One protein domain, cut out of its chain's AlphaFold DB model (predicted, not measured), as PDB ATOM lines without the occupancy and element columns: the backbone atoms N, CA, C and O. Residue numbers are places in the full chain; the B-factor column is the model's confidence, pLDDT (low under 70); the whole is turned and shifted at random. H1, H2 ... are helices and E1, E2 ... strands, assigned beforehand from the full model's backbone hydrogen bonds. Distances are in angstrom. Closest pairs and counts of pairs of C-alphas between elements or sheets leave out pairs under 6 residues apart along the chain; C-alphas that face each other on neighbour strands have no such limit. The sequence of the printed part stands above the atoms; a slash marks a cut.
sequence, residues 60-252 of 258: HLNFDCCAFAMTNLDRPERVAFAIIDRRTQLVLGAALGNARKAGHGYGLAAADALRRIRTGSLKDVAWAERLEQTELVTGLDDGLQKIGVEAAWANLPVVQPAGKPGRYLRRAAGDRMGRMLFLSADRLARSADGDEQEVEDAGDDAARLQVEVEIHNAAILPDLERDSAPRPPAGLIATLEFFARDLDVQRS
ATOM      1  N   HIS A  60      96.862 150.185 177.236       94.38
ATOM      2  CA  HIS A  60      97.881 149.799 176.258       94.38
ATOM      3  C   HIS A  60      97.922 150.797 175.106       94.38
ATOM      4  O   HIS A  60      96.949 150.913 174.359       94.38
ATOM      5  N   LEU A  61      99.053 151.465 174.924       96.19
ATOM      6  CA  LEU A  61      99.227 152.464 173.873       96.19
ATOM      7  C   LEU A  61     100.081 151.919 172.743       96.19
ATOM      8  O   LEU A  61     101.070 151.239 172.985       96.19
ATOM      9  N   ASN A  62      99.731 152.280 171.516       95.69
ATOM     10  CA  ASN A  62     100.575 152.097 170.351       95.69
ATOM     11  C   ASN A  62     100.852 153.463 169.729       95.69
ATOM     12  O   ASN A  62      99.918 154.183 169.372       95.69
ATOM     13  N   PHE A  63     102.123 153.791 169.575       94.75
ATOM     14  CA  PHE A  63     102.606 154.943 168.833       94.75
ATOM     15  C   PHE A  63     102.988 154.449 167.443       94.75
ATOM     16  O   PHE A  63     103.814 153.543 167.303       94.75
ATOM     17  N   ASP A  64     102.343 155.005 166.425       93.81
ATOM     18  CA  ASP A  64     102.517 154.592 165.036       93.81
ATOM     19  C   ASP A  64     102.646 155.797 164.110       93.81
ATOM     20  O   ASP A  64     102.116 156.877 164.384       93.81
ATOM     21  N   CYS A  65     103.306 155.590 162.977       91.75
ATOM     22  CA  CYS A  65     103.422 156.581 161.922       91.75
ATOM     23  C   CYS A  65     103.090 155.959 160.567       91.75
ATOM     24  O   CYS A  65     103.352 154.782 160.318       91.75
ATOM     25  N   CYS A  66     102.469 156.723 159.676       91.19
ATOM     26  CA  CYS A  66     102.092 156.228 158.359       91.19
ATOM     27  C   CYS A  66     102.054 157.360 157.341       91.19
ATOM     28  O   CYS A  66     101.561 158.449 157.634       91.19
ATOM     29  N   ALA A  67     102.538 157.080 156.131       90.81
ATOM     30  CA  ALA A  67     102.286 157.955 155.003       90.81
ATOM     31  C   ALA A  67     100.821 157.829 154.581       90.81
ATOM     32  O   ALA A  67     100.258 156.731 154.577       90.81
ATOM     33  N   PHE A  68     100.211 158.937 154.194       89.69
ATOM     34  CA  PHE A  68      98.869 158.954 153.648       89.69
ATOM     35  C   PHE A  68      98.780 159.845 152.416       89.69
ATOM     36  O   PHE A  68      99.549 160.789 152.244       89.69
ATOM     37  N   ALA A  69      97.796 159.535 151.580       89.00
ATOM     38  CA  ALA A  69      97.333 160.411 150.517       89.00
ATOM     39  C   ALA A  69      95.907 160.867 150.823       89.00
ATOM     40  O   ALA A  69      95.086 160.101 151.345       89.00
ATOM     41  N   MET A  70      95.601 162.111 150.469       85.31
ATOM     42  CA  MET A  70      94.243 162.627 150.536       85.31
ATOM     43  C   MET A  70      93.472 162.192 149.293       85.31
ATOM     44  O   MET A  70      93.755 162.613 148.177       85.31
ATOM     45  N   THR A  71      92.474 161.331 149.477       77.38
ATOM     46  CA  THR A  71      91.686 160.825 148.349       77.38
ATOM     47  C   THR A  71      90.918 161.977 147.695       77.38
ATOM     48  O   THR A  71      90.221 162.724 148.388       77.38
ATOM     49  N   ASN A  72      90.986 162.076 146.365       72.25
ATOM     50  CA  ASN A  72      90.319 163.103 145.547       72.25
ATOM     51  C   ASN A  72      90.825 164.540 145.756       72.25
ATOM     52  O   ASN A  72      90.142 165.486 145.367       72.25
ATOM     53  N   LEU A  73      91.998 164.705 146.360       68.62
ATOM     54  CA  LEU A  73      92.744 165.953 146.345       68.62
ATOM     55  C   LEU A  73      94.075 165.632 145.671       68.62
ATOM     56  O   LEU A  73      94.736 164.679 146.075       68.62
ATOM     57  N   ASP A  74      94.446 166.380 144.633       73.69
ATOM     58  CA  ASP A  74      95.766 166.270 143.997       73.69
ATOM     59  C   ASP A  74      96.812 166.921 144.913       73.69
ATOM     60  O   ASP A  74      97.398 167.956 144.611       73.69
ATOM     61  N   ARG A  75      96.912 166.375 146.128       73.50
ATOM     62  CA  ARG A  75      97.776 166.843 147.199       73.50
ATOM     63  C   ARG A  75      98.925 165.857 147.383       73.50
ATOM     64  O   ARG A  75      98.715 164.643 147.273       73.50
ATOM     65  N   PRO A  76     100.124 166.365 147.680       78.88
ATOM     66  CA  PRO A  76     101.285 165.541 147.987       78.88
ATOM     67  C   PRO A  76     101.031 164.594 149.170       78.88
ATOM     68  O   PRO A  76     100.181 164.823 150.033       78.88
ATOM     69  N   GLU A  77     101.780 163.492 149.191       86.62
ATOM     70  CA  GLU A  77     101.740 162.526 150.287       86.62
ATOM     71  C   GLU A  77     102.263 163.173 151.581       86.62
ATOM     72  O   GLU A  77     103.173 164.003 151.573       86.62
ATOM     73  N   ARG A  78     101.681 162.791 152.714       87.25
ATOM     74  CA  ARG A  78     101.980 163.365 154.033       87.25
ATOM     75  C   ARG A  78     102.239 162.254 155.034       87.25
ATOM     76  O   ARG A  78     101.767 161.136 154.849       87.25
ATOM     77  N   VAL A  79     102.939 162.554 156.125       89.44
ATOM     78  CA  VAL A  79     103.158 161.595 157.216       89.44
ATOM     79  C   VAL A  79     102.316 161.987 158.420       89.44
ATOM     80  O   VAL A  79     102.436 163.097 158.933       89.44
ATOM     81  N   ALA A  80     101.475 161.060 158.875       92.25
ATOM     82  CA  ALA A  80     100.727 161.183 160.117       92.25
ATOM     83  C   ALA A  80     101.383 160.350 161.219       92.25
ATOM     84  O   ALA A  80     101.764 159.198 160.999       92.25
ATOM     85  N   PHE A  81     101.441 160.924 162.411       93.94
ATOM     86  CA  PHE A  81     101.779 160.274 163.668       93.94
ATOM     87  C   PHE A  81     100.506 160.136 164.491       93.94
ATOM     88  O   PHE A  81      99.700 161.067 164.539       93.94
ATOM     89  N   ALA A  82     100.313 158.988 165.132       96.62
ATOM     90  CA  ALA A  82      99.131 158.719 165.934       96.62
ATOM     91  C   ALA A  82      99.468 157.923 167.195       96.62
ATOM     92  O   ALA A  82     100.305 157.019 167.176       96.62
ATOM     93  N   ILE A  83      98.751 158.235 168.271       97.88
ATOM     94  CA  ILE A  83      98.754 157.476 169.520       97.88
ATOM     95  C   ILE A  83      97.405 156.788 169.632       97.88
ATOM     96  O   ILE A  83      96.366 157.445 169.621       97.88
ATOM     97  N   ILE A  84      97.414 155.465 169.716       96.88
ATOM     98  CA  ILE A  84      96.218 154.636 169.587       96.88
ATOM     99  C   ILE A  84      96.100 153.750 170.818       96.88
ATOM    100  O   ILE A  84      97.049 153.056 171.177       96.88
ATOM    101  N   ASP A  85      94.922 153.708 171.433       95.19
ATOM    102  CA  ASP A  85      94.629 152.679 172.423       95.19
ATOM    103  C   ASP A  85      94.457 151.323 171.725       95.19
ATOM    104  O   ASP A  85      93.608 151.140 170.849       95.19
ATOM    105  N   ARG A  86      95.277 150.341 172.105       91.31
ATOM    106  CA  ARG A  86      95.371 149.051 171.408       91.31
ATOM    107  C   ARG A  86      94.061 148.265 171.398       91.31
ATOM    108  O   ARG A  86      93.834 147.518 170.444       91.31
ATOM    109  N   ARG A  87      93.260 148.360 172.464       87.75
ATOM    110  CA  ARG A  87      92.061 147.528 172.653       87.75
ATOM    111  C   ARG A  87      90.838 148.183 172.028       87.75
ATOM    112  O   ARG A  87      90.201 147.593 171.162       87.75
ATOM    113  N   THR A  88      90.563 149.423 172.409       90.06
ATOM    114  CA  THR A  88      89.397 150.184 171.939       90.06
ATOM    115  C   THR A  88      89.583 150.748 170.534       90.06
ATOM    116  O   THR A  88      88.600 151.029 169.852       90.06
ATOM    117  N   GLN A  89      90.834 150.865 170.072       92.25
ATOM    118  CA  GLN A  89      91.206 151.464 168.786       92.25
ATOM    119  C   GLN A  89      90.884 152.962 168.681       92.25
ATOM    120  O   GLN A  89      90.857 153.511 167.573       92.25
ATOM    121  N   LEU A  90      90.651 153.620 169.821       93.94
ATOM    122  CA  LEU A  90      90.580 155.071 169.896       93.94
ATOM    123  C   LEU A  90      91.924 155.676 169.512       93.94
ATOM    124  O   LEU A  90      92.972 155.241 169.992       93.94
ATOM    125  N   VAL A  91      91.878 156.719 168.695       97.12
ATOM    126  CA  VAL A  91      93.041 157.560 168.430       97.12
ATOM    127  C   VAL A  91      93.061 158.634 169.506       97.12
ATOM    128  O   VAL A  91      92.219 159.531 169.518       97.12
ATOM    129  N   LEU A  92      93.995 158.521 170.444       97.69
ATOM    130  CA  LEU A  92      94.112 159.449 171.561       97.69
ATOM    131  C   LEU A  92      94.604 160.815 171.097       97.69
ATOM    132  O   LEU A  92      94.084 161.818 171.568       97.69
ATOM    133  N   GLY A  93      95.547 160.847 170.157       97.88
ATOM    134  CA  GLY A  93      96.035 162.068 169.525       97.88
ATOM    135  C   GLY A  93      96.720 161.780 168.200       97.88
ATOM    136  O   GLY A  93      97.162 160.652 167.953       97.88
ATOM    137  N   ALA A  94      96.772 162.793 167.340       97.06
ATOM    138  CA  ALA A  94      97.382 162.687 166.023       97.06
ATOM    139  C   ALA A  94      97.991 164.012 165.562       97.06
ATOM    140  O   ALA A  94      97.490 165.087 165.892       97.06
ATOM    141  N   ALA A  95      99.043 163.932 164.753       94.81
ATOM    142  CA  ALA A  95      99.697 165.093 164.163       94.81
ATOM    143  C   ALA A  95     100.316 164.761 162.803       94.81
ATOM    144  O   ALA A  95     100.628 163.606 162.516       94.81
ATOM    145  N   LEU A  96     100.514 165.789 161.978       91.50
ATOM    146  CA  LEU A  96     101.391 165.694 160.814       91.50
ATOM    147  C   LEU A  96     102.838 165.941 161.232       91.50
ATOM    148  O   LEU A  96     103.096 166.652 162.203       91.50
ATOM    149  N   GLY A  97     103.779 165.366 160.495       88.31
ATOM    150  CA  GLY A  97     105.195 165.610 160.731       88.31
ATOM    151  C   GLY A  97     106.084 165.035 159.640       88.31
ATOM    152  O   GLY A  97     105.620 164.688 158.557       88.31
ATOM    153  N   ASN A  98     107.370 164.901 159.956       84.69
ATOM    154  CA  ASN A  98     108.373 164.305 159.080       84.69
ATOM    155  C   ASN A  98     108.831 162.959 159.665       84.69
ATOM    156  O   ASN A  98     109.224 162.891 160.828       84.69
ATOM    157  N   ALA A  99     108.816 161.892 158.858       84.50
ATOM    158  CA  ALA A  99     109.216 160.546 159.283       84.50
ATOM    159  C   ALA A  99     110.674 160.438 159.775       84.50
ATOM    160  O   ALA A  99     110.974 159.520 160.533       84.50
ATOM    161  N   ARG A 100     111.561 161.361 159.369       82.19
ATOM    162  CA  ARG A 100     112.958 161.465 159.839       82.19
ATOM    163  C   ARG A 100     113.100 162.216 161.167       82.19
ATOM    164  O   ARG A 100     114.163 162.176 161.767       82.19
ATOM    165  N   LYS A 101     112.052 162.926 161.597       83.50
ATOM    166  CA  LYS A 101     111.956 163.636 162.883       83.50
ATOM    167  C   LYS A 101     110.805 163.025 163.683       83.50
ATOM    168  O   LYS A 101     109.862 163.711 164.083       83.50
ATOM    169  N   ALA A 102     110.822 161.706 163.838       85.38
ATOM    170  CA  ALA A 102     109.671 160.972 164.337       85.38
ATOM    171  C   ALA A 102     109.432 161.219 165.834       85.38
ATOM    172  O   ALA A 102     108.274 161.273 166.246       85.38
ATOM    173  N   GLY A 103     110.484 161.487 166.619       86.56
ATOM    174  CA  GLY A 103     110.342 161.992 167.994       86.56
ATOM    175  C   GLY A 103     109.475 163.257 168.067       86.56
ATOM    176  O   GLY A 103     108.486 163.288 168.798       86.56
ATOM    177  N   HIS A 104     109.753 164.245 167.208       86.50
ATOM    178  CA  HIS A 104     108.954 165.471 167.109       86.50
ATOM    179  C   HIS A 104     107.497 165.186 166.707       86.50
ATOM    180  O   HIS A 104     106.565 165.687 167.335       86.50
ATOM    181  N   GLY A 105     107.282 164.335 165.697       90.12
ATOM    182  CA  GLY A 105     105.939 163.934 165.264       90.12
ATOM    183  C   GLY A 105     105.119 163.267 166.376       90.12
ATOM    184  O   GLY A 105     103.953 163.611 166.586       90.12
ATOM    185  N   TYR A 106     105.734 162.358 167.138       92.56
ATOM    186  CA  TYR A 106     105.100 161.739 168.304       92.56
ATOM    187  C   TYR A 106     104.865 162.726 169.446       92.56
ATOM    188  O   TYR A 106     103.822 162.645 170.093       92.56
ATOM    189  N   GLY A 107     105.767 163.685 169.657       92.94
ATOM    190  CA  GLY A 107     105.568 164.758 170.626       92.94
ATOM    191  C   GLY A 107     104.350 165.619 170.296       92.94
ATOM    192  O   GLY A 107     103.515 165.863 171.170       92.94
ATOM    193  N   LEU A 108     104.170 166.000 169.026       94.25
ATOM    194  CA  LEU A 108     102.978 166.731 168.577       94.25
ATOM    195  C   LEU A 108     101.699 165.904 168.774       94.25
ATOM    196  O   LEU A 108     100.698 166.420 169.276       94.25
ATOM    197  N   ALA A 109     101.731 164.611 168.436       96.25
ATOM    198  CA  ALA A 109     100.593 163.716 168.644       96.25
ATOM    199  C   ALA A 109     100.263 163.543 170.141       96.25
ATOM    200  O   ALA A 109      99.091 163.472 170.515       96.25
ATOM    201  N   ALA A 110     101.277 163.518 171.009       97.31
ATOM    202  CA  ALA A 110     101.114 163.439 172.457       97.31
ATOM    203  C   ALA A 110     100.532 164.727 173.052       97.31
ATOM    204  O   ALA A 110      99.643 164.662 173.904       97.31
ATOM    205  N   ALA A 111     100.962 165.894 172.568       96.81
ATOM    206  CA  ALA A 111     100.379 167.179 172.945       96.81
ATOM    207  C   ALA A 111      98.893 167.264 172.552       96.81
ATOM    208  O   ALA A 111      98.054 167.676 173.360       96.81
ATOM    209  N   ASP A 112      98.544 166.808 171.345       97.50
ATOM    210  CA  ASP A 112      97.152 166.708 170.909       97.50
ATOM    211  C   ASP A 112      96.343 165.732 171.781       97.50
ATOM    212  O   ASP A 112      95.230 166.058 172.206       97.50
ATOM    213  N   ALA A 113      96.921 164.584 172.151       98.00
ATOM    214  CA  ALA A 113      96.283 163.640 173.067       98.00
ATOM    215  C   ALA A 113      95.997 164.258 174.440       98.00
ATOM    216  O   ALA A 113      94.873 164.174 174.941       98.00
ATOM    217  N   LEU A 114      96.977 164.946 175.034       97.56
ATOM    218  CA  LEU A 114      96.798 165.653 176.305       97.56
ATOM    219  C   LEU A 114      95.677 166.692 176.217       97.56
ATOM    220  O   LEU A 114      94.844 166.772 177.121       97.56
ATOM    221  N   ARG A 115      95.614 167.460 175.125       96.81
ATOM    222  CA  ARG A 115      94.538 168.429 174.879       96.81
ATOM    223  C   ARG A 115      93.171 167.742 174.804       96.81
ATOM    224  O   ARG A 115      92.232 168.183 175.469       96.81
ATOM    225  N   ARG A 116      93.048 166.649 174.044       95.94
ATOM    226  CA  ARG A 116      91.795 165.886 173.885       95.94
ATOM    227  C   ARG A 116      91.305 165.283 175.200       95.94
ATOM    228  O   ARG A 116      90.109 165.337 175.471       95.94
ATOM    229  N   ILE A 117      92.221 164.769 176.019       95.44
ATOM    230  CA  ILE A 117      91.929 164.202 177.342       95.44
ATOM    231  C   ILE A 117      91.517 165.293 178.338       95.44
ATOM    232  O   ILE A 117      90.597 165.097 179.123       95.44
ATOM    233  N   ARG A 118      92.187 166.450 178.336       93.75
ATOM    234  CA  ARG A 118      91.933 167.514 179.326       93.75
ATOM    235  C   ARG A 118      90.674 168.317 179.017       93.75
ATOM    236  O   ARG A 118      89.911 168.637 179.928       93.75
ATOM    237  N   THR A 119      90.473 168.685 177.754       89.31
ATOM    238  CA  THR A 119      89.453 169.672 177.364       89.31
ATOM    239  C   THR A 119      88.663 169.296 176.112       89.31
ATOM    240  O   THR A 119      87.839 170.094 175.675       89.31
ATOM    241  N   GLY A 120      88.925 168.141 175.496       89.06
ATOM    242  CA  GLY A 120      88.335 167.756 174.212       89.06
ATOM    243  C   GLY A 120      87.397 166.552 174.286       89.06
ATOM    244  O   GLY A 120      86.792 166.271 175.319       89.06
ATOM    245  N   SER A 121      87.290 165.834 173.164       90.12
ATOM    246  CA  SER A 121      86.352 164.718 172.965       90.12
ATOM    247  C   SER A 121      86.597 163.499 173.857       90.12
ATOM    248  O   SER A 121      85.728 162.637 173.950       90.12
ATOM    249  N   LEU A 122      87.745 163.427 174.541       92.69
ATOM    250  CA  LEU A 122      88.110 162.308 175.415       92.69
ATOM    251  C   LEU A 122      87.987 162.640 176.911       92.69
ATOM    252  O   LEU A 122      88.350 161.816 177.749       92.69
ATOM    253  N   LYS A 123      87.483 163.830 177.258       90.19
ATOM    254  CA  LYS A 123      87.385 164.302 178.647       90.19
ATOM    255  C   LYS A 123      86.551 163.386 179.546       90.19
ATOM    256  O   LYS A 123      86.943 163.126 180.679       90.19
ATOM    257  N   ASP A 124      85.432 162.889 179.027       86.94
ATOM    258  CA  ASP A 124      84.438 162.137 179.803       86.94
ATOM    259  C   ASP A 124      84.531 160.616 179.577       86.94
ATOM    260  O   ASP A 124      83.593 159.865 179.843       86.94
ATOM    261  N   VAL A 125      85.666 160.145 179.055       89.56
ATOM    262  CA  VAL A 125      85.933 158.718 178.844       89.56
ATOM    263  C   VAL A 125      86.197 158.030 180.185       89.56
ATOM    264  O   VAL A 125      86.944 158.542 181.017       89.56
ATOM    265  N   ALA A 126      85.622 156.841 180.392       90.38
ATOM    266  CA  ALA A 126      85.947 155.998 181.541       90.38
ATOM    267  C   ALA A 126      87.267 155.258 181.281       90.38
ATOM    268  O   ALA A 126      87.313 154.282 180.534       90.38
ATOM    269  N   TRP A 127      88.352 155.742 181.876       92.06
ATOM    270  CA  TRP A 127      89.696 155.220 181.656       92.06
ATOM    271  C   TRP A 127      89.989 153.919 182.410       92.06
ATOM    272  O   TRP A 127      89.373 153.600 183.428       92.06
ATOM    273  N   ALA A 128      90.964 153.164 181.901       91.19
ATOM    274  CA  ALA A 128      91.565 152.041 182.606       91.19
ATOM    275  C   ALA A 128      92.188 152.508 183.931       91.19
ATOM    276  O   ALA A 128      92.514 153.679 184.099       91.19
ATOM    277  N   GLU A 129      92.393 151.587 184.870       89.44
ATOM    278  CA  GLU A 129      92.968 151.924 186.180       89.44
ATOM    279  C   GLU A 129      94.458 152.280 186.098       89.44
ATOM    280  O   GLU A 129      94.947 153.150 186.819       89.44
ATOM    281  N   ARG A 130      95.194 151.610 185.205       91.38
ATOM    282  CA  ARG A 130      96.639 151.777 185.037       91.38
ATOM    283  C   ARG A 130      97.057 151.636 183.578       91.38
ATOM    284  O   ARG A 130      96.417 150.915 182.817       91.38
ATOM    285  N   LEU A 131      98.165 152.286 183.230       93.94
ATOM    286  CA  LEU A 131      98.896 152.018 181.996       93.94
ATOM    287  C   LEU A 131      99.785 150.791 182.219       93.94
ATOM    288  O   LEU A 131     100.599 150.789 183.140       93.94
ATOM    289  N   GLU A 132      99.632 149.770 181.387       92.44
ATOM    290  CA  GLU A 132     100.413 148.533 181.474       92.44
ATOM    291  C   GLU A 132     101.583 148.541 180.497       92.44
ATOM    292  O   GLU A 132     102.676 148.102 180.846       92.44
ATOM    293  N   GLN A 133     101.373 149.059 179.285       93.44
ATOM    294  CA  GLN A 133     102.391 149.025 178.243       93.44
ATOM    295  C   GLN A 133     102.186 150.120 177.195       93.44
ATOM    296  O   GLN A 133     101.062 150.473 176.840       93.44
ATOM    297  N   THR A 134     103.291 150.611 176.650       93.88
ATOM    298  CA  THR A 134     103.346 151.471 175.469       93.88
ATOM    299  C   THR A 134     104.266 150.841 174.431       93.88
ATOM    300  O   THR A 134     105.420 150.554 174.722       93.88
ATOM    301  N   GLU A 135     103.771 150.612 173.221       93.56
ATOM    302  CA  GLU A 135     104.558 150.150 172.078       93.56
ATOM    303  C   GLU A 135     104.863 151.333 171.157       93.56
ATOM    304  O   GLU A 135     103.951 152.045 170.742       93.56
ATOM    305  N   LEU A 136     106.135 151.531 170.819       90.56
ATOM    306  CA  LEU A 136     106.603 152.617 169.963       90.56
ATOM    307  C   LEU A 136     107.207 152.075 168.670       90.56
ATOM    308  O   LEU A 136     108.210 151.364 168.700       90.56
ATOM    309  N   VAL A 137     106.622 152.445 167.528       87.88
ATOM    310  CA  VAL A 137     107.236 152.200 166.218       87.88
ATOM    311  C   VAL A 137     108.300 153.262 165.968       87.88
ATOM    312  O   VAL A 137     107.986 154.438 165.793       87.88
ATOM    313  N   THR A 138     109.562 152.842 165.918       72.44
ATOM    314  CA  THR A 138     110.718 153.728 165.709       72.44
ATOM    315  C   THR A 138     110.790 154.318 164.293       72.44
ATOM    316  O   THR A 138     111.378 155.371 164.087       72.44
ATOM    317  N   GLY A 139     110.131 153.704 163.306       68.06
ATOM    318  CA  GLY A 139     110.023 154.270 161.959       68.06
ATOM    319  C   GLY A 139     111.357 154.296 161.204       68.06
ATOM    320  O   GLY A 139     111.993 153.255 161.060       68.06
ATOM    321  N   LEU A 140     111.717 155.471 160.670       70.44
ATOM    322  CA  LEU A 140     112.922 155.736 159.861       70.44
ATOM    323  C   LEU A 140     113.947 156.627 160.587       70.44
ATOM    324  O   LEU A 140     114.884 157.121 159.964       70.44
ATOM    325  N   ASP A 141     113.726 156.888 161.872       69.25
ATOM    326  CA  ASP A 141     114.515 157.813 162.680       69.25
ATOM    327  C   ASP A 141     115.395 157.018 163.653       69.25
ATOM    328  O   ASP A 141     114.907 156.390 164.598       69.25
ATOM    329  N   ASP A 142     116.706 157.047 163.420       64.19
ATOM    330  CA  ASP A 142     117.691 156.365 164.265       64.19
ATOM    331  C   ASP A 142     117.764 156.974 165.680       64.19
ATOM    332  O   ASP A 142     118.148 156.296 166.639       64.19
ATOM    333  N   GLY A 143     117.346 158.236 165.846       64.44
ATOM    334  CA  GLY A 143     117.312 158.946 167.125       64.44
ATOM    335  C   GLY A 143     116.293 158.376 168.111       64.44
ATOM    336  O   GLY A 143     116.504 158.444 169.325       64.44
ATOM    337  N   LEU A 144     115.245 157.710 167.616       71.00
ATOM    338  CA  LEU A 144     114.216 157.093 168.455       71.00
ATOM    339  C   LEU A 144     114.737 155.928 169.304       71.00
ATOM    340  O   LEU A 144     114.095 155.580 170.293       71.00
ATOM    341  N   GLN A 145     115.907 155.353 169.005       70.19
ATOM    342  CA  GLN A 145     116.503 154.342 169.888       70.19
ATOM    343  C   GLN A 145     116.844 154.906 171.278       70.19
ATOM    344  O   GLN A 145     116.715 154.199 172.278       70.19
ATOM    345  N   LYS A 146     117.217 156.193 171.370       75.44
ATOM    346  CA  LYS A 146     117.538 156.851 172.651       75.44
ATOM    347  C   LYS A 146     116.305 157.046 173.530       75.44
ATOM    348  O   LYS A 146     116.383 156.856 174.741       75.44
ATOM    349  N   ILE A 147     115.151 157.291 172.910       79.44
ATOM    350  CA  ILE A 147     113.870 157.475 173.603       79.44
ATOM    351  C   ILE A 147     113.493 156.254 174.453       79.44
ATOM    352  O   ILE A 147     112.921 156.408 175.528       79.44
ATOM    353  N   GLY A 148     113.836 155.034 174.022       77.31
ATOM    354  CA  GLY A 148     113.599 153.831 174.826       77.31
ATOM    355  C   GLY A 148     114.395 153.828 176.138       77.31
ATOM    356  O   GLY A 148     113.874 153.427 177.178       77.31
ATOM    357  N   VAL A 149     115.637 154.321 176.103       79.44
ATOM    358  CA  VAL A 149     116.510 154.437 177.283       79.44
ATOM    359  C   VAL A 149     116.004 155.528 178.225       79.44
ATOM    360  O   VAL A 149     115.892 155.304 179.428       79.44
ATOM    361  N   GLU A 150     115.644 156.687 177.684       83.62
ATOM    362  CA  GLU A 150     115.130 157.817 178.464       83.62
ATOM    363  C   GLU A 150     113.781 157.496 179.120       83.62
ATOM    364  O   GLU A 150     113.578 157.782 180.302       83.62
ATOM    365  N   ALA A 151     112.887 156.816 178.398       83.94
ATOM    366  CA  ALA A 151     111.626 156.335 178.949       83.94
ATOM    367  C   ALA A 151     111.852 155.337 180.097       83.94
ATOM    368  O   ALA A 151     111.151 155.397 181.110       83.94
ATOM    369  N   ALA A 152     112.856 154.460 179.982       82.75
ATOM    370  CA  ALA A 152     113.225 153.541 181.055       82.75
ATOM    371  C   ALA A 152     113.745 154.285 182.298       82.75
ATOM    372  O   ALA A 152     113.337 153.958 183.412       82.75
ATOM    373  N   TRP A 153     114.571 155.326 182.135       82.56
ATOM    374  CA  TRP A 153     114.995 156.187 183.252       82.56
ATOM    375  C   TRP A 153     113.833 156.938 183.905       82.56
ATOM    376  O   TRP A 153     113.833 157.142 185.119       82.56
ATOM    377  N   ALA A 154     112.811 157.290 183.128       83.56
ATOM    378  CA  ALA A 154     111.570 157.873 183.625       83.56
ATOM    379  C   ALA A 154     110.588 156.838 184.224       83.56
ATOM    380  O   ALA A 154     109.495 157.215 184.646       83.56
ATOM    381  N   ASN A 155     110.961 155.552 184.295       87.81
ATOM    382  CA  ASN A 155     110.115 154.433 184.738       87.81
ATOM    383  C   ASN A 155     108.798 154.301 183.946       87.81
ATOM    384  O   ASN A 155     107.755 153.947 184.500       87.81
ATOM    385  N   LEU A 156     108.836 154.591 182.646       88.25
ATOM    386  CA  LEU A 156     107.689 154.461 181.752       88.25
ATOM    387  C   LEU A 156     107.709 153.088 181.061       88.25
ATOM    388  O   LEU A 156     108.771 152.643 180.621       88.25
ATOM    389  N   PRO A 157     106.556 152.406 180.907       89.38
ATOM    390  CA  PRO A 157     106.495 151.063 180.333       89.38
ATOM    391  C   PRO A 157     106.544 151.099 178.793       89.38
ATOM    392  O   PRO A 157     105.649 150.585 178.121       89.38
ATOM    393  N   VAL A 158     107.560 151.748 178.221       88.69
ATOM    394  CA  VAL A 158     107.748 151.889 176.771       88.69
ATOM    395  C   VAL A 158     108.605 150.746 176.246       88.69
ATOM    396  O   VAL A 158     109.703 150.491 176.731       88.69
ATOM    397  N   VAL A 159     108.118 150.076 175.208       89.06
ATOM    398  CA  VAL A 159     108.855 149.064 174.456       89.06
ATOM    399  C   VAL A 159     108.883 149.430 172.978       89.06
ATOM    400  O   VAL A 159     107.943 150.025 172.452       89.06
ATOM    401  N   GLN A 160     109.953 149.043 172.291       84.44
ATOM    402  CA  GLN A 160     110.151 149.308 170.865       84.44
ATOM    403  C   GLN A 160     110.130 147.987 170.092       84.44
ATOM    404  O   GLN A 160     111.181 147.391 169.844       84.44
ATOM    405  N   PRO A 161     108.942 147.449 169.770       79.19
ATOM    406  CA  PRO A 161     108.866 146.202 169.031       79.19
ATOM    407  C   PRO A 161     109.362 146.402 167.596       79.19
ATOM    408  O   PRO A 161     109.094 147.424 166.964       79.19
ATOM    409  N   ALA A 162     110.001 145.374 167.033       69.94
ATOM    410  CA  ALA A 162     110.254 145.323 165.598       69.94
ATOM    411  C   ALA A 162     108.903 145.301 164.856       69.94
ATOM    412  O   ALA A 162     108.149 144.327 164.920       69.94
ATOM    413  N   GLY A 163     108.562 146.399 164.183       70.06
ATOM    414  CA  GLY A 163     107.257 146.588 163.562       70.06
ATOM    415  C   GLY A 163     107.334 147.502 162.348       70.06
ATOM    416  O   GLY A 163     108.150 148.415 162.294       70.06
ATOM    417  N   LYS A 164     106.480 147.242 161.352       81.44
ATOM    418  CA  LYS A 164     106.367 148.107 160.174       81.44
ATOM    419  C   LYS A 164     105.473 149.315 160.487       81.44
ATOM    420  O   LYS A 164     104.395 149.099 161.052       81.44
ATOM    421  N   PRO A 165     105.856 150.526 160.053       85.81
ATOM    422  CA  PRO A 165     105.008 151.712 160.126       85.81
ATOM    423  C   PRO A 165     103.609 151.502 159.533       85.81
ATOM    424  O   PRO A 165     103.426 150.830 158.508       85.81
ATOM    425  N   GLY A 166     102.609 152.073 160.195       87.62
ATOM    426  CA  GLY A 166     101.204 152.074 159.801       87.62
ATOM    427  C   GLY A 166     100.455 150.795 160.163       87.62
ATOM    428  O   GLY A 166      99.305 150.619 159.756       87.62
ATOM    429  N   ARG A 167     101.081 149.860 160.884       90.00
ATOM    430  CA  ARG A 167     100.444 148.605 161.306       90.00
ATOM    431  C   ARG A 167      99.278 148.855 162.260       90.00
ATOM    432  O   ARG A 167      98.227 148.226 162.116       90.00
ATOM    433  N   TYR A 168      99.471 149.704 163.261       91.38
ATOM    434  CA  TYR A 168      98.482 149.956 164.303       91.38
ATOM    435  C   TYR A 168      97.373 150.872 163.793       91.38
ATOM    436  O   TYR A 168      96.203 150.581 164.043       91.38
ATOM    437  N   LEU A 169      97.713 151.880 162.983       90.00
ATOM    438  CA  LEU A 169      96.738 152.711 162.271       90.00
ATOM    439  C   LEU A 169      95.826 151.868 161.378       90.00
ATOM    440  O   LEU A 169      94.601 151.959 161.480       90.00
ATOM    441  N   ARG A 170      96.401 150.963 160.573       90.31
ATOM    442  CA  ARG A 170      95.600 150.058 159.738       90.31
ATOM    443  C   ARG A 170      94.751 149.092 160.540       90.31
ATOM    444  O   ARG A 170      93.631 148.772 160.155       90.31
ATOM    445  N   ARG A 171      95.263 148.615 161.674       88.69
ATOM    446  CA  ARG A 171      94.464 147.786 162.577       88.69
ATOM    447  C   ARG A 171      93.264 148.567 163.120       88.69
ATOM    448  O   ARG A 171      92.196 147.972 163.247       88.69
ATOM    449  N   ALA A 172      93.444 149.849 163.440       87.94
ATOM    450  CA  ALA A 172      92.418 150.707 164.022       87.94
ATOM    451  C   ALA A 172      91.341 151.134 163.013       87.94
ATOM    452  O   ALA A 172      90.157 150.963 163.292       87.94
ATOM    453  N   ALA A 173      91.734 151.644 161.843       87.06
ATOM    454  CA  ALA A 173      90.807 152.240 160.875       87.06
ATOM    455  C   ALA A 173      90.678 151.468 159.542       87.06
ATOM    456  O   ALA A 173      89.834 151.796 158.716       87.06
ATOM    457  N   GLY A 174      91.433 150.384 159.337       88.94
ATOM    458  CA  GLY A 174      91.502 149.678 158.051       88.94
ATOM    459  C   GLY A 174      92.484 150.354 157.095       88.94
ATOM    460  O   GLY A 174      93.415 151.010 157.536       88.94
ATOM    461  N   ASP A 175      92.300 150.221 155.783       89.56
ATOM    462  CA  ASP A 175      93.233 150.810 154.804       89.56
ATOM    463  C   ASP A 175      93.092 152.334 154.652       89.56
ATOM    464  O   ASP A 175      93.909 152.974 153.990       89.56
ATOM    465  N   ARG A 176      92.062 152.930 155.262       90.75
ATOM    466  CA  ARG A 176      91.798 154.368 155.219       90.75
ATOM    467  C   ARG A 176      91.117 154.858 156.490       90.75
ATOM    468  O   ARG A 176      90.343 154.122 157.090       90.75
ATOM    469  N   MET A 177      91.309 156.128 156.822       90.50
ATOM    470  CA  MET A 177      90.526 156.851 157.825       90.50
ATOM    471  C   MET A 177      89.795 157.995 157.130       90.50
ATOM    472  O   MET A 177      90.401 158.988 156.731       90.50
ATOM    473  N   GLY A 178      88.499 157.797 156.886       88.19
ATOM    474  CA  GLY A 178      87.701 158.714 156.077       88.19
ATOM    475  C   GLY A 178      88.309 158.933 154.691       88.19
ATOM    476  O   GLY A 178      88.364 158.000 153.884       88.19
ATOM    477  N   ARG A 179      88.759 160.161 154.410       88.62
ATOM    478  CA  ARG A 179      89.408 160.530 153.137       88.62
ATOM    479  C   ARG A 179      90.909 160.236 153.085       88.62
ATOM    480  O   ARG A 179      91.496 160.358 152.010       88.62
ATOM    481  N   MET A 180      91.524 159.848 154.198       89.31
ATOM    482  CA  MET A 180      92.960 159.584 154.290       89.31
ATOM    483  C   MET A 180      93.246 158.128 153.929       89.31
ATOM    484  O   MET A 180      92.869 157.225 154.673       89.31
ATOM    485  N   LEU A 181      93.901 157.886 152.795       91.56
ATOM    486  CA  LEU A 181      94.325 156.550 152.380       91.56
ATOM    487  C   LEU A 181      95.704 156.236 152.967       91.56
ATOM    488  O   LEU A 181      96.653 156.966 152.689       91.56
ATOM    489  N   PHE A 182      95.842 155.142 153.716       91.19
ATOM    490  CA  PHE A 182      97.118 154.758 154.324       91.19
ATOM    491  C   PHE A 182      98.037 154.035 153.338       91.19
ATOM    492  O   PHE A 182      97.768 152.915 152.888       91.19
ATOM    493  N   LEU A 183      99.189 154.635 153.067       88.75
ATOM    494  CA  LEU A 183     100.177 154.158 152.108       88.75
ATOM    495  C   LEU A 183     101.182 153.196 152.747       88.75
ATOM    496  O   LEU A 183     101.380 153.169 153.965       88.75
ATOM    497  N   SER A 184     101.788 152.332 151.930       83.31
ATOM    498  CA  SER A 184     102.719 151.299 152.404       83.31
ATOM    499  C   SER A 184     103.942 151.891 153.118       83.31
ATOM    500  O   SER A 184     104.294 153.053 152.934       83.31
ATOM    501  N   ALA A 185     104.635 151.073 153.915       81.81
ATOM    502  CA  ALA A 185     105.877 151.497 154.568       81.81
ATOM    503  C   ALA A 185     106.949 151.958 153.551       81.81
ATOM    504  O   ALA A 185     107.684 152.898 153.820       81.81
ATOM    505  N   ASP A 186     106.980 151.382 152.345       81.19
ATOM    506  CA  ASP A 186     107.916 151.796 151.284       81.19
ATOM    507  C   ASP A 186     107.574 153.169 150.681       81.19
ATOM    508  O   ASP A 186     108.407 153.806 150.033       81.19
ATOM    509  N   ARG A 187     106.321 153.616 150.819       80.00
ATOM    510  CA  ARG A 187     105.912 154.981 150.466       80.00
ATOM    511  C   ARG A 187     106.352 155.962 151.542       80.00
ATOM    512  O   ARG A 187     106.878 156.999 151.181       80.00
ATOM    513  N   LEU A 188     106.272 155.583 152.822       78.69
ATOM    514  CA  LEU A 188     106.756 156.409 153.937       78.69
ATOM    515  C   LEU A 188     108.202 156.876 153.746       78.69
ATOM    516  O   LEU A 188     108.487 158.045 153.973       78.69
ATOM    517  N   ALA A 189     109.091 155.989 153.289       73.81
ATOM    518  CA  ALA A 189     110.480 156.352 153.008       73.81
ATOM    519  C   ALA A 189     110.615 157.416 151.910       73.81
ATOM    520  O   ALA A 189     111.461 158.290 152.024       73.81
ATOM    521  N   ARG A 190     109.752 157.379 150.889       72.19
ATOM    522  CA  ARG A 190     109.757 158.334 149.771       72.19
ATOM    523  C   ARG A 190     109.086 159.658 150.122       72.19
ATOM    524  O   ARG A 190     109.554 160.705 149.700       72.19
ATOM    525  N   SER A 191     108.014 159.625 150.913       66.25
ATOM    526  CA  SER A 191     107.348 160.839 151.398       66.25
ATOM    527  C   SER A 191     108.210 161.606 152.417       66.25
ATOM    528  O   SER A 191     107.900 162.743 152.743       66.25
ATOM    529  N   ALA A 192     109.285 160.994 152.930       63.28
ATOM    530  CA  ALA A 192     110.243 161.618 153.840       63.28
ATOM    531  C   ALA A 192     111.334 162.451 153.135       63.28
ATOM    532  O   ALA A 192     112.137 163.082 153.824       63.28
ATOM    533  N   ASP A 193     111.377 162.427 151.798       59.38
ATOM    534  CA  ASP A 193     112.366 163.136 150.971       59.38
ATOM    535  C   ASP A 193     111.821 164.455 150.377       59.38
ATOM    536  O   ASP A 193     112.500 165.092 149.578       59.38
ATOM    537  N   GLY A 194     110.595 164.865 150.733       55.12
ATOM    538  CA  GLY A 194     110.008 166.140 150.304       55.12
ATOM    539  C   GLY A 194     110.596 167.342 151.055       55.12
ATOM    540  O   GLY A 194     110.724 167.298 152.280       55.12
ATOM    541  N   ASP A 195     110.951 168.400 150.317       50.22
ATOM    542  CA  ASP A 195     111.550 169.637 150.840       50.22
ATOM    543  C   ASP A 195     110.619 170.412 151.798       50.22
ATOM    544  O   ASP A 195     109.395 170.378 151.687       50.22
ATOM    545  N   GLU A 196     111.219 171.193 152.707       48.94
ATOM    546  CA  GLU A 196     110.585 172.008 153.768       48.94
ATOM    547  C   GLU A 196     109.622 173.121 153.270       48.94
ATOM    548  O   GLU A 196     109.115 173.913 154.063       48.94
ATOM    549  N   GLN A 197     109.332 173.191 151.967       40.84
ATOM    550  CA  GLN A 197     108.575 174.265 151.307       40.84
ATOM    551  C   GLN A 197     107.037 174.130 151.379       40.84
ATOM    552  O   GLN A 197     106.320 175.001 150.891       40.84
ATOM    553  N   GLU A 198     106.498 173.090 152.015       52.50
ATOM    554  CA  GLU A 198     105.061 172.752 152.005       52.50
ATOM    555  C   GLU A 198     104.244 173.334 153.183       52.50
ATOM    556  O   GLU A 198     103.324 172.699 153.702       52.50
ATOM    557  N   VAL A 199     104.585 174.537 153.648       52.88
ATOM    558  CA  VAL A 199     104.052 175.100 154.906       52.88
ATOM    559  C   VAL A 199     102.587 175.557 154.795       52.88
ATOM    560  O   VAL A 199     101.859 175.502 155.785       52.88
ATOM    561  N   GLU A 200     102.120 175.969 153.611       48.31
ATOM    562  CA  GLU A 200     100.776 176.553 153.445       48.31
ATOM    563  C   GLU A 200      99.656 175.491 153.381       48.31
ATOM    564  O   GLU A 200      98.655 175.609 154.086       48.31
ATOM    565  N   ASP A 201      99.852 174.388 152.645       57.09
ATOM    566  CA  ASP A 201      98.880 173.276 152.565       57.09
ATOM    567  C   ASP A 201      98.865 172.386 153.822       57.09
ATOM    568  O   ASP A 201      97.872 171.705 154.106       57.09
ATOM    569  N   ALA A 202      99.945 172.408 154.611       70.06
ATOM    570  CA  ALA A 202     100.062 171.618 155.832       70.06
ATOM    571  C   ALA A 202      99.013 171.997 156.890       70.06
ATOM    572  O   ALA A 202      98.581 171.131 157.652       70.06
ATOM    573  N   GLY A 203      98.571 173.261 156.930       79.62
ATOM    574  CA  GLY A 203      97.536 173.721 157.862       79.62
ATOM    575  C   GLY A 203      96.171 173.087 157.584       79.62
ATOM    576  O   GLY A 203      95.541 172.531 158.489       79.62
ATOM    577  N   ASP A 204      95.746 173.106 156.321       84.75
ATOM    578  CA  ASP A 204      94.493 172.491 155.875       84.75
ATOM    579  C   ASP A 204      94.510 170.969 156.045       84.75
ATOM    580  O   ASP A 204      93.529 170.378 156.509       84.75
ATOM    581  N   ASP A 205      95.626 170.324 155.695       86.06
ATOM    582  CA  ASP A 205      95.793 168.878 155.858       86.06
ATOM    583  C   ASP A 205      95.799 168.483 157.338       86.06
ATOM    584  O   ASP A 205      95.181 167.484 157.715       86.06
ATOM    585  N   ALA A 206      96.438 169.279 158.202       89.12
ATOM    586  CA  ALA A 206      96.427 169.051 159.642       89.12
ATOM    587  C   ALA A 206      95.010 169.193 160.204       89.12
ATOM    588  O   ALA A 206      94.547 168.305 160.921       89.12
ATOM    589  N   ALA A 207      94.286 170.256 159.841       91.12
ATOM    590  CA  ALA A 207      92.895 170.441 160.246       91.12
ATOM    591  C   ALA A 207      92.014 169.279 159.764       91.12
ATOM    592  O   ALA A 207      91.185 168.761 160.518       91.12
ATOM    593  N   ARG A 208      92.226 168.814 158.529       90.94
ATOM    594  CA  ARG A 208      91.516 167.662 157.978       90.94
ATOM    595  C   ARG A 208      91.821 166.376 158.739       90.94
ATOM    596  O   ARG A 208      90.873 165.671 159.072       90.94
ATOM    597  N   LEU A 209      93.088 166.093 159.051       92.44
ATOM    598  CA  LEU A 209      93.475 164.958 159.894       92.44
ATOM    599  C   LEU A 209      92.708 164.992 161.220       92.44
ATOM    600  O   LEU A 209      92.126 163.984 161.613       92.44
ATOM    601  N   GLN A 210      92.642 166.154 161.879       94.69
ATOM    602  CA  GLN A 210      91.902 166.280 163.136       94.69
ATOM    603  C   GLN A 210      90.416 165.941 162.965       94.69
ATOM    604  O   GLN A 210      89.868 165.208 163.787       94.69
ATOM    605  N   VAL A 211      89.775 166.415 161.892       94.75
ATOM    606  CA  VAL A 211      88.367 166.102 161.590       94.75
ATOM    607  C   VAL A 211      88.149 164.603 161.389       94.75
ATOM    608  O   VAL A 211      87.217 164.045 161.963       94.75
ATOM    609  N   GLU A 212      88.994 163.936 160.602       95.25
ATOM    610  CA  GLU A 212      88.845 162.498 160.337       95.25
ATOM    611  C   GLU A 212      89.072 161.659 161.606       95.25
ATOM    612  O   GLU A 212      88.365 160.675 161.834       95.25
ATOM    613  N   VAL A 213      89.986 162.094 162.481       95.88
ATOM    614  CA  VAL A 213      90.186 161.491 163.806       95.88
ATOM    615  C   VAL A 213      88.953 161.664 164.695       95.88
ATOM    616  O   VAL A 213      88.532 160.700 165.334       95.88
ATOM    617  N   GLU A 214      88.340 162.852 164.731       96.00
ATOM    618  CA  GLU A 214      87.106 163.062 165.504       96.00
ATOM    619  C   GLU A 214      85.956 162.200 164.977       96.00
ATOM    620  O   GLU A 214      85.240 161.593 165.770       96.00
ATOM    621  N   ILE A 215      85.796 162.088 163.654       95.25
ATOM    622  CA  ILE A 215      84.773 161.229 163.040       95.25
ATOM    623  C   ILE A 215      85.011 159.760 163.406       95.25
ATOM    624  O   ILE A 215      84.074 159.062 163.801       95.25
ATOM    625  N   HIS A 216      86.259 159.289 163.310       94.44
ATOM    626  CA  HIS A 216      86.637 157.927 163.696       94.44
ATOM    627  C   HIS A 216      86.327 157.654 165.171       94.44
ATOM    628  O   HIS A 216      85.655 156.675 165.494       94.44
ATOM    629  N   ASN A 217      86.754 158.544 166.068       94.94
ATOM    630  CA  ASN A 217      86.516 158.393 167.500       94.94
ATOM    631  C   ASN A 217      85.024 158.486 167.851       94.94
ATOM    632  O   ASN A 217      84.548 157.698 168.665       94.94
ATOM    633  N   ALA A 218      84.260 159.380 167.216       93.56
ATOM    634  CA  ALA A 218      82.819 159.515 167.436       93.56
ATOM    635  C   ALA A 218      82.042 158.228 167.106       93.56
ATOM    636  O   ALA A 218      81.004 157.971 167.713       93.56
ATOM    637  N   ALA A 219      82.556 157.391 166.198       91.06
ATOM    638  CA  ALA A 219      81.986 156.077 165.904       91.06
ATOM    639  C   ALA A 219      82.318 155.000 166.960       91.06
ATOM    640  O   ALA A 219      81.702 153.938 166.948       91.06
ATOM    641  N   ILE A 220      83.289 155.243 167.848       89.88
ATOM    642  CA  ILE A 220      83.746 154.297 168.882       89.88
ATOM    643  C   ILE A 220      83.226 154.694 170.267       89.88
ATOM    644  O   ILE A 220      82.799 153.832 171.029       89.88
ATOM    645  N   LEU A 221      83.239 155.991 170.591       89.94
ATOM    646  CA  LEU A 221      82.877 156.521 171.911       89.94
ATOM    647  C   LEU A 221      81.520 156.024 172.457       89.94
ATOM    648  O   LEU A 221      81.444 155.763 173.659       89.94
ATOM    649  N   PRO A 222      80.449 155.861 171.651       88.00
ATOM    650  CA  PRO A 222      79.176 155.342 172.150       88.00
ATOM    651  C   PRO A 222      79.234 153.902 172.675       88.00
ATOM    652  O   PRO A 222      78.407 153.553 173.513       88.00
ATOM    653  N   ASP A 223      80.189 153.096 172.198       82.88
ATOM    654  CA  ASP A 223      80.335 151.679 172.552       82.88
ATOM    655  C   ASP A 223      81.177 151.452 173.819       82.88
ATOM    656  O   ASP A 223      81.210 150.332 174.338       82.88
ATOM    657  N   LEU A 224      81.875 152.487 174.302       83.88
ATOM    658  CA  LEU A 224      82.721 152.394 175.489       83.88
ATOM    659  C   LEU A 224      81.877 152.288 176.761       83.88
ATOM    660  O   LEU A 224      80.777 152.841 176.851       83.88
ATOM    661  N   GLU A 225      82.425 151.621 177.779       73.19
ATOM    662  CA  GLU A 225      81.838 151.644 179.117       73.19
ATOM    663  C   GLU A 225      81.679 153.088 179.604       73.19
ATOM    664  O   GLU A 225      82.625 153.877 179.611       73.19
ATOM    665  N   ARG A 226      80.461 153.429 180.027       70.00
ATOM    666  CA  ARG A 226      80.158 154.694 180.690       70.00
ATOM    667  C   ARG A 226      80.049 154.411 182.175       70.00
ATOM    668  O   ARG A 226      79.007 153.966 182.643       70.00
ATOM    669  N   ASP A 227      81.135 154.642 182.892       67.94
ATOM    670  CA  ASP A 227      81.144 154.647 184.350       67.94
ATOM    671  C   ASP A 227      81.596 156.026 184.835       67.94
ATOM    672  O   ASP A 227      82.410 156.693 184.188       67.94
ATOM    673  N   SER A 228      81.036 156.476 185.952       55.25
ATOM    674  CA  SER A 228      81.262 157.814 186.501       55.25
ATOM    675  C   SER A 228      82.669 157.931 187.115       55.25
ATOM    676  O   SER A 228      82.867 157.803 188.317       55.25
ATOM    677  N   ALA A 229      83.618 158.225 186.221       61.38
ATOM    678  CA  ALA A 229      84.918 158.887 186.370       61.38
ATOM    679  C   ALA A 229      86.056 158.207 187.170       61.38
ATOM    680  O   ALA A 229      86.543 158.773 188.155       61.38
ATOM    681  N   PRO A 230      86.656 157.116 186.663       72.25
ATOM    682  CA  PRO A 230      88.096 156.931 186.817       72.25
ATOM    683  C   PRO A 230      88.838 157.990 185.978       72.25
ATOM    684  O   PRO A 230      88.607 158.143 184.778       72.25
ATOM    685  N   ARG A 231      89.725 158.758 186.622       87.19
ATOM    686  CA  ARG A 231      90.645 159.683 185.936       87.19
ATOM    687  C   ARG A 231      91.590 158.892 185.011       87.19
ATOM    688  O   ARG A 231      91.852 157.727 185.308       87.19
ATOM    689  N   PRO A 232      92.148 159.507 183.949       92.94
ATOM    690  CA  PRO A 232      93.192 158.863 183.154       92.94
ATOM    691  C   PRO A 232      94.321 158.332 184.054       92.94
ATOM    692  O   PRO A 232      94.695 159.035 185.003       92.94
ATOM    693  N   PRO A 233      94.900 157.147 183.768       93.19
ATOM    694  CA  PRO A 233      96.038 156.635 184.514       93.19
ATOM    695  C   PRO A 233      97.152 157.671 184.635       93.19
ATOM    696  O   PRO A 233      97.547 158.283 183.641       93.19
ATOM    697  N   ALA A 234      97.739 157.811 185.824       93.94
ATOM    698  CA  ALA A 234      98.887 158.700 186.008       93.94
ATOM    699  C   ALA A 234     100.039 158.339 185.049       93.94
ATOM    700  O   ALA A 234     100.638 159.225 184.450       93.94
ATOM    701  N   GLY A 235     100.279 157.040 184.824       94.25
ATOM    702  CA  GLY A 235     101.273 156.556 183.860       94.25
ATOM    703  C   GLY A 235     100.951 156.902 182.400       94.25
ATOM    704  O   GLY A 235     101.874 157.157 181.630       94.25
ATOM    705  N   LEU A 236      99.665 156.981 182.025       96.06
ATOM    706  CA  LEU A 236      99.239 157.460 180.702       96.06
ATOM    707  C   LEU A 236      99.617 158.933 180.539       96.06
ATOM    708  O   LEU A 236     100.288 159.289 179.576       96.06
ATOM    709  N   ILE A 237      99.232 159.774 181.502       97.06
ATOM    710  CA  ILE A 237      99.542 161.208 181.458       97.06
ATOM    711  C   ILE A 237     101.055 161.440 181.461       97.06
ATOM    712  O   ILE A 237     101.541 162.192 180.625       97.06
ATOM    713  N   ALA A 238     101.802 160.752 182.327       95.62
ATOM    714  CA  ALA A 238     103.257 160.861 182.395       95.62
ATOM    715  C   ALA A 238     103.934 160.457 181.076       95.62
ATOM    716  O   ALA A 238     104.825 161.162 180.610       95.62
ATOM    717  N   THR A 239     103.476 159.372 180.440       95.44
ATOM    718  CA  THR A 239     103.980 158.953 179.122       95.44
ATOM    719  C   THR A 239     103.714 160.017 178.060       95.44
ATOM    720  O   THR A 239     104.620 160.385 177.321       95.44
ATOM    721  N   LEU A 240     102.491 160.548 177.985       96.50
ATOM    722  CA  LEU A 240     102.160 161.581 177.002       96.50
ATOM    723  C   LEU A 240     102.944 162.878 177.247       96.50
ATOM    724  O   LEU A 240     103.421 163.496 176.302       96.50
ATOM    725  N   GLU A 241     103.114 163.286 178.504       95.81
ATOM    726  CA  GLU A 241     103.927 164.453 178.849       95.81
ATOM    727  C   GLU A 241     105.403 164.253 178.519       95.81
ATOM    728  O   GLU A 241     106.036 165.192 178.051       95.81
ATOM    729  N   PHE A 242     105.945 163.051 178.723       93.44
ATOM    730  CA  PHE A 242     107.315 162.719 178.343       93.44
ATOM    731  C   PHE A 242     107.550 162.960 176.847       93.44
ATOM    732  O   PHE A 242     108.443 163.722 176.492       93.44
ATOM    733  N   PHE A 243     106.688 162.417 175.981       91.81
ATOM    734  CA  PHE A 243     106.805 162.646 174.537       91.81
ATOM    735  C   PHE A 243     106.531 164.103 174.143       91.81
ATOM    736  O   PHE A 243     107.189 164.632 173.255       91.81
ATOM    737  N   ALA A 244     105.578 164.777 174.793       92.38
ATOM    738  CA  ALA A 244     105.247 166.163 174.469       92.38
ATOM    739  C   ALA A 244     106.356 167.162 174.853       92.38
ATOM    740  O   ALA A 244     106.505 168.176 174.178       92.38
ATOM    741  N   ARG A 245     107.141 166.896 175.910       84.38
ATOM    742  CA  ARG A 245     108.235 167.779 176.371       84.38
ATOM    743  C   ARG A 245     109.403 167.861 175.394       84.38
ATOM    744  O   ARG A 245     110.067 168.891 175.338       84.38
ATOM    745  N   ASP A 246     109.621 166.819 174.602       67.19
ATOM    746  CA  ASP A 246     110.703 166.772 173.611       67.19
ATOM    747  C   ASP A 246     110.530 167.830 172.494       67.19
ATOM    748  O   ASP A 246     111.461 168.172 171.768       67.19
ATOM    749  N   LEU A 247     109.337 168.434 172.401       57.72
ATOM    750  CA  LEU A 247     109.059 169.595 171.553       57.72
ATOM    751  C   LEU A 247     109.749 170.886 172.030       57.72
ATOM    752  O   LEU A 247     110.084 171.732 171.199       57.72
ATOM    753  N   ASP A 248     109.941 171.061 173.341       49.31
ATOM    754  CA  ASP A 248     110.427 172.319 173.927       49.31
ATOM    755  C   ASP A 248     111.959 172.423 173.901       49.31
ATOM    756  O   ASP A 248     112.511 173.515 173.729       49.31
ATOM    757  N   VAL A 249     112.657 171.287 173.995       55.81
ATOM    758  CA  VAL A 249     114.125 171.228 173.901       55.81
ATOM    759  C   VAL A 249     114.578 171.603 172.488       55.81
ATOM    760  O   VAL A 249     115.415 172.487 172.325       55.81
ATOM    761  N   GLN A 250     113.937 171.051 171.451       50.28
ATOM    762  CA  GLN A 250     114.291 171.362 170.060       50.28
ATOM    763  C   GLN A 250     113.946 172.800 169.639       50.28
ATOM    764  O   GLN A 250     114.648 173.383 168.814       50.28
ATOM    765  N   ARG A 251     112.894 173.407 170.208       48.31
ATOM    766  CA  ARG A 251     112.584 174.833 169.981       48.31
ATOM    767  C   ARG A 251     113.624 175.763 170.595       48.31
ATOM    768  O   ARG A 251     113.895 176.814 170.026       48.31
ATOM    769  N   SER A 252     114.193 175.376 171.735       45.53
ATOM    770  CA  SER A 252     115.224 176.158 172.423       45.53
ATOM    771  C   SER A 252     116.561 176.113 171.674       45.53
ATOM    772  O   SER A 252     117.245 177.126 171.603       45.53
TER     773      SER A 252
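This is residues 60 to 252 of the 258 residues of an uncharacterized protein of Sphingomonas sp. Ant20 (UniProt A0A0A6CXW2). A twisted sheet of five strands makes the core, with helices H1 and H5 over one face and the short H3 over the other, where the sheet curls round it. H6 crosses H1 on its far side, H4 packs on E1 and E2 near the bend of E1, and H2 lies off the sheet. The printed part has 193 residues, of mixed class, with five named strands and six named helices in the order E1 E2 E3 H1 E4 H2 H3 E5 H4 H5 H6. The sheet is branched and mixed. The whole is compact, with a radius of gyration of the C-alphas of 15.8 A and spans of 46 by 37 by 31 A.

E1, residues 60 to 70, bends by 63 degrees at residue 67. On one side of it is E2, residues 78 to 85, antiparallel in a hairpin, with N 64 and O 82 at 3.0 A. On the other side are E4, residues 133 to 136, parallel, with N 63 and O 135 at 2.8 A, and E5, residues 180 to 182, antiparallel, with N 69 and O 181 at 3.0 A. E3, residues 91 to 97, forms a hairpin with E2, with N 81 and O 95 at 2.8 A; E1, E2 and E3 are a meander, each strand the antiparallel neighbour of the one before. H1, residues 102 to 119, is on the sheet at a height of 6.9 A; its closest C-alphas to E3 are Gly 93 and Ala 113, 3.9 A apart. H5, residues 199 to 218, is on the same face at a height of 6.8 A, over E2. H3, residues 167 to 173, is on the opposite face; its closest C-alphas to E1 are Asp 64 and Tyr 168, 6.2 A apart. H4, residues 185 to 191, is on the sheet at a height of 8.6 A; its closest C-alphas to E1 are Ala 67 and Leu 188, 4.8 A apart. H6, residues 234 to 252, touches H1 at a steep tilt of 54 degrees, opposite ways, closest at the C-alphas of Gly 107 and Ala 244, 4.1 A; it only grazes the sheet. H2, residues 144 to 153, is not on the sheet and is close to but not clearly touching H1, closest at the C-alphas of Gly 103 and Leu 144, 6.3 A. Every O i to N i+4 pair is within hydrogen-bond range in H1 and H3, against 4 of 6 in H2, 2 of 3 in H4, 14 of 16 in H5 and 10 of 15 in H6.

E1 runs 29.0 A from C-alpha 60 at (97.881, 149.799, 176.258); E2 measures 22.5 A, H1 25.6 A and H5 29.2 A. H6 runs 27.5 A and ends at C-alpha 252, (115.224, 176.158, 172.423).

The two C-alphas farthest apart, of Asp 195 and Ser 228, are 48.3 A apart. The printed part has no cut. The links H1 to E4, H2 to H3 and H5 to H6 are long. The mean pLDDT of the printed part is 84.2; residues under 70 include 191 to 201 and 246 to 252.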